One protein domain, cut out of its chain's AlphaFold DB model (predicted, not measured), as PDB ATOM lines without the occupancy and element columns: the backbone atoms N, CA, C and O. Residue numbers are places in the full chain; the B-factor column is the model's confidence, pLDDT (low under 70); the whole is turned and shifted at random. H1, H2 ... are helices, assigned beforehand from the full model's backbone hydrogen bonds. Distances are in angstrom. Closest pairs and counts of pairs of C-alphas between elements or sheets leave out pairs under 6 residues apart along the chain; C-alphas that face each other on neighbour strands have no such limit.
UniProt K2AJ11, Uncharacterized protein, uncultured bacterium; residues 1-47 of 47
ATOM      1  N   MET A   1      19.781  26.259 -15.706       53.53
ATOM      2  CA  MET A   1      19.224  26.774 -14.423       53.53
ATOM      3  C   MET A   1      18.304  27.970 -14.653       53.53
ATOM      4  O   MET A   1      17.264  28.039 -14.013       53.53
ATOM      5  N   THR A   2      18.618  28.851 -15.606       73.25
ATOM      6  CA  THR A   2      17.790  29.999 -16.012       73.25
ATOM      7  C   THR A   2      16.452  29.595 -16.637       73.25
ATOM      8  O   THR A   2      15.445  30.225 -16.345       73.25
ATOM      9  N   ASP A   3      16.400  28.503 -17.407       84.00
ATOM     10  CA  ASP A   3      15.195  28.121 -18.170       84.00
ATOM     11  C   ASP A   3      14.008  27.748 -17.280       84.00
ATOM     12  O   ASP A   3      12.869  28.121 -17.546       84.00
ATOM     13  N   ARG A   4      14.272  27.052 -16.167       87.94
ATOM     14  CA  ARG A   4      13.218  26.642 -15.232       87.94
ATOM     15  C   ARG A   4      12.679  27.829 -14.437       87.94
ATOM     16  O   ARG A   4      11.475  27.922 -14.235       87.94
ATOM     17  N   ILE A   5      13.561  28.731 -14.007       91.56
ATOM     18  CA  ILE A   5      13.175  29.945 -13.276       91.56
ATOM     19  C   ILE A   5      12.423  30.898 -14.210       91.56
ATOM     20  O   ILE A   5      11.385  31.423 -13.823       91.56
ATOM     21  N   ALA A   6      12.886  31.063 -15.451       91.19
ATOM     22  CA  ALA A   6      12.208  31.866 -16.464       91.19
ATOM     23  C   ALA A   6      10.797  31.337 -16.756       91.19
ATOM     24  O   ALA A   6       9.853  32.121 -16.809       91.19
ATOM     25  N   LEU A   7      10.631  30.014 -16.867       93.56
ATOM     26  CA  LEU A   7       9.321  29.397 -17.080       93.56
ATOM     27  C   LEU A   7       8.387  29.614 -15.885       93.56
ATOM     28  O   LEU A   7       7.226  29.972 -16.072       93.56
ATOM     29  N   VAL A   8       8.889  29.450 -14.659       94.56
ATOM     30  CA  VAL A   8       8.104  29.708 -13.441       94.56
ATOM     31  C   VAL A   8       7.696  31.179 -13.353       94.56
ATOM     32  O   VAL A   8       6.535  31.468 -13.081       94.56
ATOM     33  N   LEU A   9       8.609  32.110 -13.638       93.44
ATOM     34  CA  LEU A   9       8.315  33.545 -13.652       93.44
ATOM     35  C   LEU A   9       7.272  33.903 -14.711       93.44
ATOM     36  O   LEU A   9       6.322  34.617 -14.405       93.44
ATOM     37  N   ALA A  10       7.403  33.369 -15.927       92.31
ATOM     38  CA  ALA A  10       6.425  33.583 -16.987       92.31
ATOM     39  C   ALA A  10       5.031  33.090 -16.571       92.31
ATOM     40  O   ALA A  10       4.043  33.796 -16.757       92.31
ATOM     41  N   LEU A  11       4.954  31.912 -15.945       95.50
ATOM     42  CA  LEU A  11       3.694  31.330 -15.489       95.50
ATOM     43  C   LEU A  11       3.055  32.168 -14.373       95.50
ATOM     44  O   LEU A  11       1.854  32.429 -14.415       95.50
ATOM     45  N   ILE A  12       3.856  32.661 -13.424       95.75
ATOM     46  CA  ILE A  12       3.391  33.561 -12.360       95.75
ATOM     47  C   ILE A  12       2.844  34.867 -12.944       95.75
ATOM     48  O   ILE A  12       1.764  35.300 -12.548       95.75
ATOM     49  N   ILE A  13       3.552  35.482 -13.896       92.94
ATOM     50  CA  ILE A  13       3.125  36.741 -14.522       92.94
ATOM     51  C   ILE A  13       1.799  36.545 -15.262       92.94
ATOM     52  O   ILE A  13       0.864  37.318 -15.060       92.94
ATOM     53  N   VAL A  14       1.681  35.488 -16.071       95.19
ATOM     54  CA  VAL A  14       0.443  35.187 -16.805       95.19
ATOM     55  C   VAL A  14      -0.713  34.917 -15.844       95.19
ATOM     56  O   VAL A  14      -1.814  35.427 -16.061       95.19
ATOM     57  N   ALA A  15      -0.478  34.167 -14.765       93.31
ATOM     58  CA  ALA A  15      -1.490  33.905 -13.748       93.31
ATOM     59  C   ALA A  15      -1.941  35.194 -13.044       93.31
ATOM     60  O   ALA A  15      -3.140  35.396 -12.874       93.31
ATOM     61  N   ALA A  16      -1.013  36.086 -12.691       89.50
ATOM     62  CA  ALA A  16      -1.324  37.360 -12.047       89.50
ATOM     63  C   ALA A  16      -2.143  38.289 -12.956       89.50
ATOM     64  O   ALA A  16      -3.143  38.848 -12.514       89.50
ATOM     65  N   VAL A  17      -1.771  38.406 -14.236       89.31
ATOM     66  CA  VAL A  17      -2.525  39.200 -15.222       89.31
ATOM     67  C   VAL A  17      -3.917  38.609 -15.441       89.31
ATOM     68  O   VAL A  17      -4.909  39.333 -15.430       89.31
ATOM     69  N   SER A  18      -4.011  37.286 -15.591       90.75
ATOM     70  CA  SER A  18      -5.296  36.607 -15.789       90.75
ATOM     71  C   SER A  18      -6.206  36.755 -14.569       90.75
ATOM     72  O   SER A  18      -7.399  37.007 -14.721       90.75
ATOM     73  N   ALA A  19      -5.648  36.647 -13.360       91.06
ATOM     74  CA  ALA A  19      -6.372  36.874 -12.115       91.06
ATOM     75  C   ALA A  19      -6.850  38.325 -11.990       91.06
ATOM     76  O   ALA A  19      -7.979  38.545 -11.562       91.06
ATOM     77  N   ASP A  20      -6.044  39.306 -12.405       88.56
ATOM     78  CA  ASP A  20      -6.456  40.710 -12.379       88.56
ATOM     79  C   ASP A  20      -7.632  40.988 -13.323       88.56
ATOM     80  O   ASP A  20      -8.607  41.639 -12.946       88.56
ATOM     81  N   VAL A  21      -7.586  40.434 -14.535       87.12
ATOM     82  CA  VAL A  21      -8.681  40.561 -15.505       87.12
ATOM     83  C   VAL A  21      -9.942  39.846 -15.012       87.12
ATOM     84  O   VAL A  21     -11.032  40.402 -15.113       87.12
ATOM     85  N   ALA A  22      -9.815  38.641 -14.450       88.44
ATOM     86  CA  ALA A  22     -10.960  37.835 -14.030       88.44
ATOM     87  C   ALA A  22     -11.615  38.313 -12.722       88.44
ATOM     88  O   ALA A  22     -12.838  38.285 -12.615       88.44
ATOM     89  N   LEU A  23     -10.824  38.724 -11.726       88.62
ATOM     90  CA  LEU A  23     -11.319  39.078 -10.389       88.62
ATOM     91  C   LEU A  23     -11.545  40.580 -10.221       88.62
ATOM     92  O   LEU A  23     -12.476  40.978  -9.527       88.62
ATOM     93  N   ASN A  24     -10.718  41.411 -10.859       86.88
ATOM     94  CA  ASN A  24     -10.755  42.864 -10.698       86.88
ATOM     95  C   ASN A  24     -11.096  43.598 -11.999       86.88
ATOM     96  O   ASN A  24     -10.977  44.819 -12.039       86.88
ATOM     97  N   GLY A  25     -11.447  42.900 -13.084       84.25
ATOM     98  CA  GLY A  25     -11.761  43.530 -14.371       84.25
ATOM     99  C   GLY A  25     -10.595  44.309 -15.000       84.25
ATOM    100  O   GLY A  25     -10.831  45.176 -15.837       84.25
ATOM    101  N   GLY A  26      -9.347  44.048 -14.587       80.88
ATOM    102  CA  GLY A  26      -8.160  44.793 -15.029       80.88
ATOM    103  C   GLY A  26      -7.902  46.104 -14.270       80.88
ATOM    104  O   GLY A  26      -7.027  46.885 -14.654       80.88
ATOM    105  N   HIS A  27      -8.654  46.384 -13.200       85.38
ATOM    106  CA  HIS A  27      -8.515  47.630 -12.447       85.38
ATOM    107  C   HIS A  27      -7.203  47.730 -11.658       85.38
ATOM    108  O   HIS A  27      -6.705  48.846 -11.494       85.38
ATOM    109  N   VAL A  28      -6.608  46.624 -11.186       85.88
ATOM    110  CA  VAL A  28      -5.346  46.704 -10.425       85.88
ATOM    111  C   VAL A  28      -4.197  47.089 -11.344       85.88
ATOM    112  O   VAL A  28      -3.402  47.954 -10.978       85.88
ATOM    113  N   MET A  29      -4.131  46.525 -12.554       84.00
ATOM    114  CA  MET A  29      -3.133  46.919 -13.549       84.00
ATOM    115  C   MET A  29      -3.256  48.407 -13.913       84.00
ATOM    116  O   MET A  29      -2.256  49.123 -13.925       84.00
ATOM    117  N   LEU A  30      -4.480  48.898 -14.146       85.31
ATOM    118  CA  LEU A  30      -4.737  50.313 -14.444       85.31
ATOM    119  C   LEU A  30      -4.357  51.238 -13.280       85.31
ATOM    120  O   LEU A  30      -3.747  52.284 -13.493       85.31
ATOM    121  N   PHE A  31      -4.665  50.841 -12.047       90.38
ATOM    122  CA  PHE A  31      -4.254  51.572 -10.849       90.38
ATOM    123  C   PHE A  31      -2.728  51.667 -10.734       90.38
ATOM    124  O   PHE A  31      -2.188  52.732 -10.424       90.38
ATOM    125  N   LEU A  32      -2.027  50.563 -11.000       89.88
ATOM    126  CA  LEU A  32      -0.571  50.514 -10.937       89.88
ATOM    127  C   LEU A  32       0.067  51.405 -12.011       89.88
ATOM    128  O   LEU A  32       1.008  52.139 -11.712       89.88
ATOM    129  N   LEU A  33      -0.482  51.389 -13.230       91.69
ATOM    130  CA  LEU A  33      -0.060  52.267 -14.323       91.69
ATOM    131  C   LEU A  33      -0.258  53.742 -13.979       91.69
ATOM    132  O   LEU A  33       0.651  54.535 -14.211       91.69
ATOM    133  N   ARG A  34      -1.393  54.108 -13.371       93.19
ATOM    134  CA  ARG A  34      -1.640  55.498 -12.969       93.19
ATOM    135  C   ARG A  34      -0.625  55.985 -11.938       93.19
ATOM    136  O   ARG A  34      -0.083  57.072 -12.074       93.19
ATOM    137  N   LYS A  35      -0.300  55.155 -10.944       91.94
ATOM    138  CA  LYS A  35       0.749  55.491  -9.969       91.94
ATOM    139  C   LYS A  35       2.134  55.608 -10.595       91.94
ATOM    140  O   LYS A  35       2.944  56.408 -10.137       91.94
ATOM    141  N   LEU A  36       2.428  54.780 -11.595       93.19
ATOM    142  CA  LEU A  36       3.690  54.857 -12.319       93.19
ATOM    143  C   LEU A  36       3.776  56.153 -13.133       93.19
ATOM    144  O   LEU A  36       4.825  56.784 -13.129       93.19
ATOM    145  N   GLU A  37       2.686  56.559 -13.785       94.94
ATOM    146  CA  GLU A  37       2.569  57.848 -14.479       94.94
ATOM    147  C   GLU A  37       2.852  59.014 -13.524       94.94
ATOM    148  O   GLU A  37       3.736  59.818 -13.809       94.94
ATOM    149  N   ASP A  38       2.205  59.038 -12.353       93.69
ATOM    150  CA  ASP A  38       2.434  60.070 -11.332       93.69
ATOM    151  C   ASP A  38       3.911  60.098 -10.874       93.69
ATOM    152  O   ASP A  38       4.501  61.159 -10.663       93.69
ATOM    153  N   LEU A  39       4.548  58.926 -10.743       93.88
ATOM    154  CA  LEU A  39       5.965  58.817 -10.389       93.88
ATOM    155  C   LEU A  39       6.884  59.321 -11.510       93.88
ATOM    156  O   LEU A  39       7.898  59.959 -11.227       93.88
ATOM    157  N   ILE A  40       6.554  59.026 -12.770       94.44
ATOM    158  CA  ILE A  40       7.289  59.520 -13.940       94.44
ATOM    159  C   ILE A  40       7.176  61.040 -14.014       94.44
ATOM    160  O   ILE A  40       8.192  61.697 -14.220       94.44
ATOM    161  N   GLU A  41       5.983  61.601 -13.816       93.19
ATOM    162  CA  GLU A  41       5.768  63.049 -13.779       93.19
ATOM    163  C   GLU A  41       6.585  63.696 -12.658       93.19
ATOM    164  O   GLU A  41       7.313  64.659 -12.897       93.19
ATOM    165  N   TYR A  42       6.553  63.114 -11.456       92.69
ATOM    166  CA  TYR A  42       7.392  63.562 -10.352       92.69
ATOM    167  C   TYR A  42       8.876  63.520 -10.721       92.69
ATOM    168  O   TYR A  42       9.569  64.510 -10.529       92.69
ATOM    169  N   LEU A  43       9.377  62.422 -11.291       92.81
ATOM    170  CA  LEU A  43      10.779  62.309 -11.700       92.81
ATOM    171  C   LEU A  43      11.134  63.298 -12.823       92.81
ATOM    172  O   LEU A  43      12.245  63.822 -12.850       92.81
ATOM    173  N   ALA A  44      10.193  63.592 -13.722       90.44
ATOM    174  CA  ALA A  44      10.371  64.543 -14.813       90.44
ATOM    175  C   ALA A  44      10.571  65.986 -14.321       90.44
ATOM    176  O   ALA A  44      11.203  66.774 -15.018       90.44
ATOM    177  N   VAL A  45      10.099  66.335 -13.119       90.31
ATOM    178  CA  VAL A  45      10.413  67.627 -12.475       90.31
ATOM    179  C   VAL A  45      11.892  67.721 -12.073       90.31
ATOM    180  O   VAL A  45      12.436  68.816 -11.983       90.31
ATOM    181  N   TRP A  46      12.553  66.587 -11.833       81.94
ATOM    182  CA  TRP A  46      13.929  66.517 -11.327       81.94
ATOM    183  C   TRP A  46      14.975  66.367 -12.441       81.94
ATOM    184  O   TRP A  46      16.167  66.273 -12.138       81.94
ATOM    185  N   ARG A  47      14.547  66.326 -13.709       65.62
ATOM    186  CA  ARG A  47      15.440  66.363 -14.878       65.62
ATOM    187  C   ARG A  47      15.712  67.785 -15.359       65.62
ATOM    188  O   ARG A  47      16.750  67.956 -16.026       65.62
TER     189      ARG A  47
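Overview. This is residues 1 to 47 of the 47 residues of an uncharacterized protein of uncultured bacterium (UniProt K2AJ11). Two long helices, H1 then H2, meet near one end of each and open out as a wide V, with a tight link at the corner and the far part of both arms standing free. The V is flat: the C-alphas span 41 by 31 by 5 A. The printed part has 47 residues, with two named helices and no named strand; the class is all helix. The whole is extended, with a radius of gyration of the C-alphas of 15.2 A.

Arrangement. H1, residues 2 to 24, touches H2, residues 27 to 45, with residues 17 to 21 alone, and H2 touches it with residues 27 to 29 alone. Their closest C-alphas are those of Asp 20 and Val 28, 6.4 A apart. Their lines stand at 73 degrees, only just about perpendicular. In H1 and H2 every O i to N i+4 pair is within hydrogen-bond range.

Along the chain. H1 begins at C-alpha 2, (17.790, 29.999, -16.012), and measures 31.8 A from first to last C-alpha. H2 measures 27.5 A and ends at C-alpha 45, (10.413, 67.627, -12.475).

Size, cuts and confidence. The two C-alphas farthest apart are those of Met 1 and Val 45, 41.8 A. The printed part has no cut. Residues 1 and 47 have pLDDT under 70.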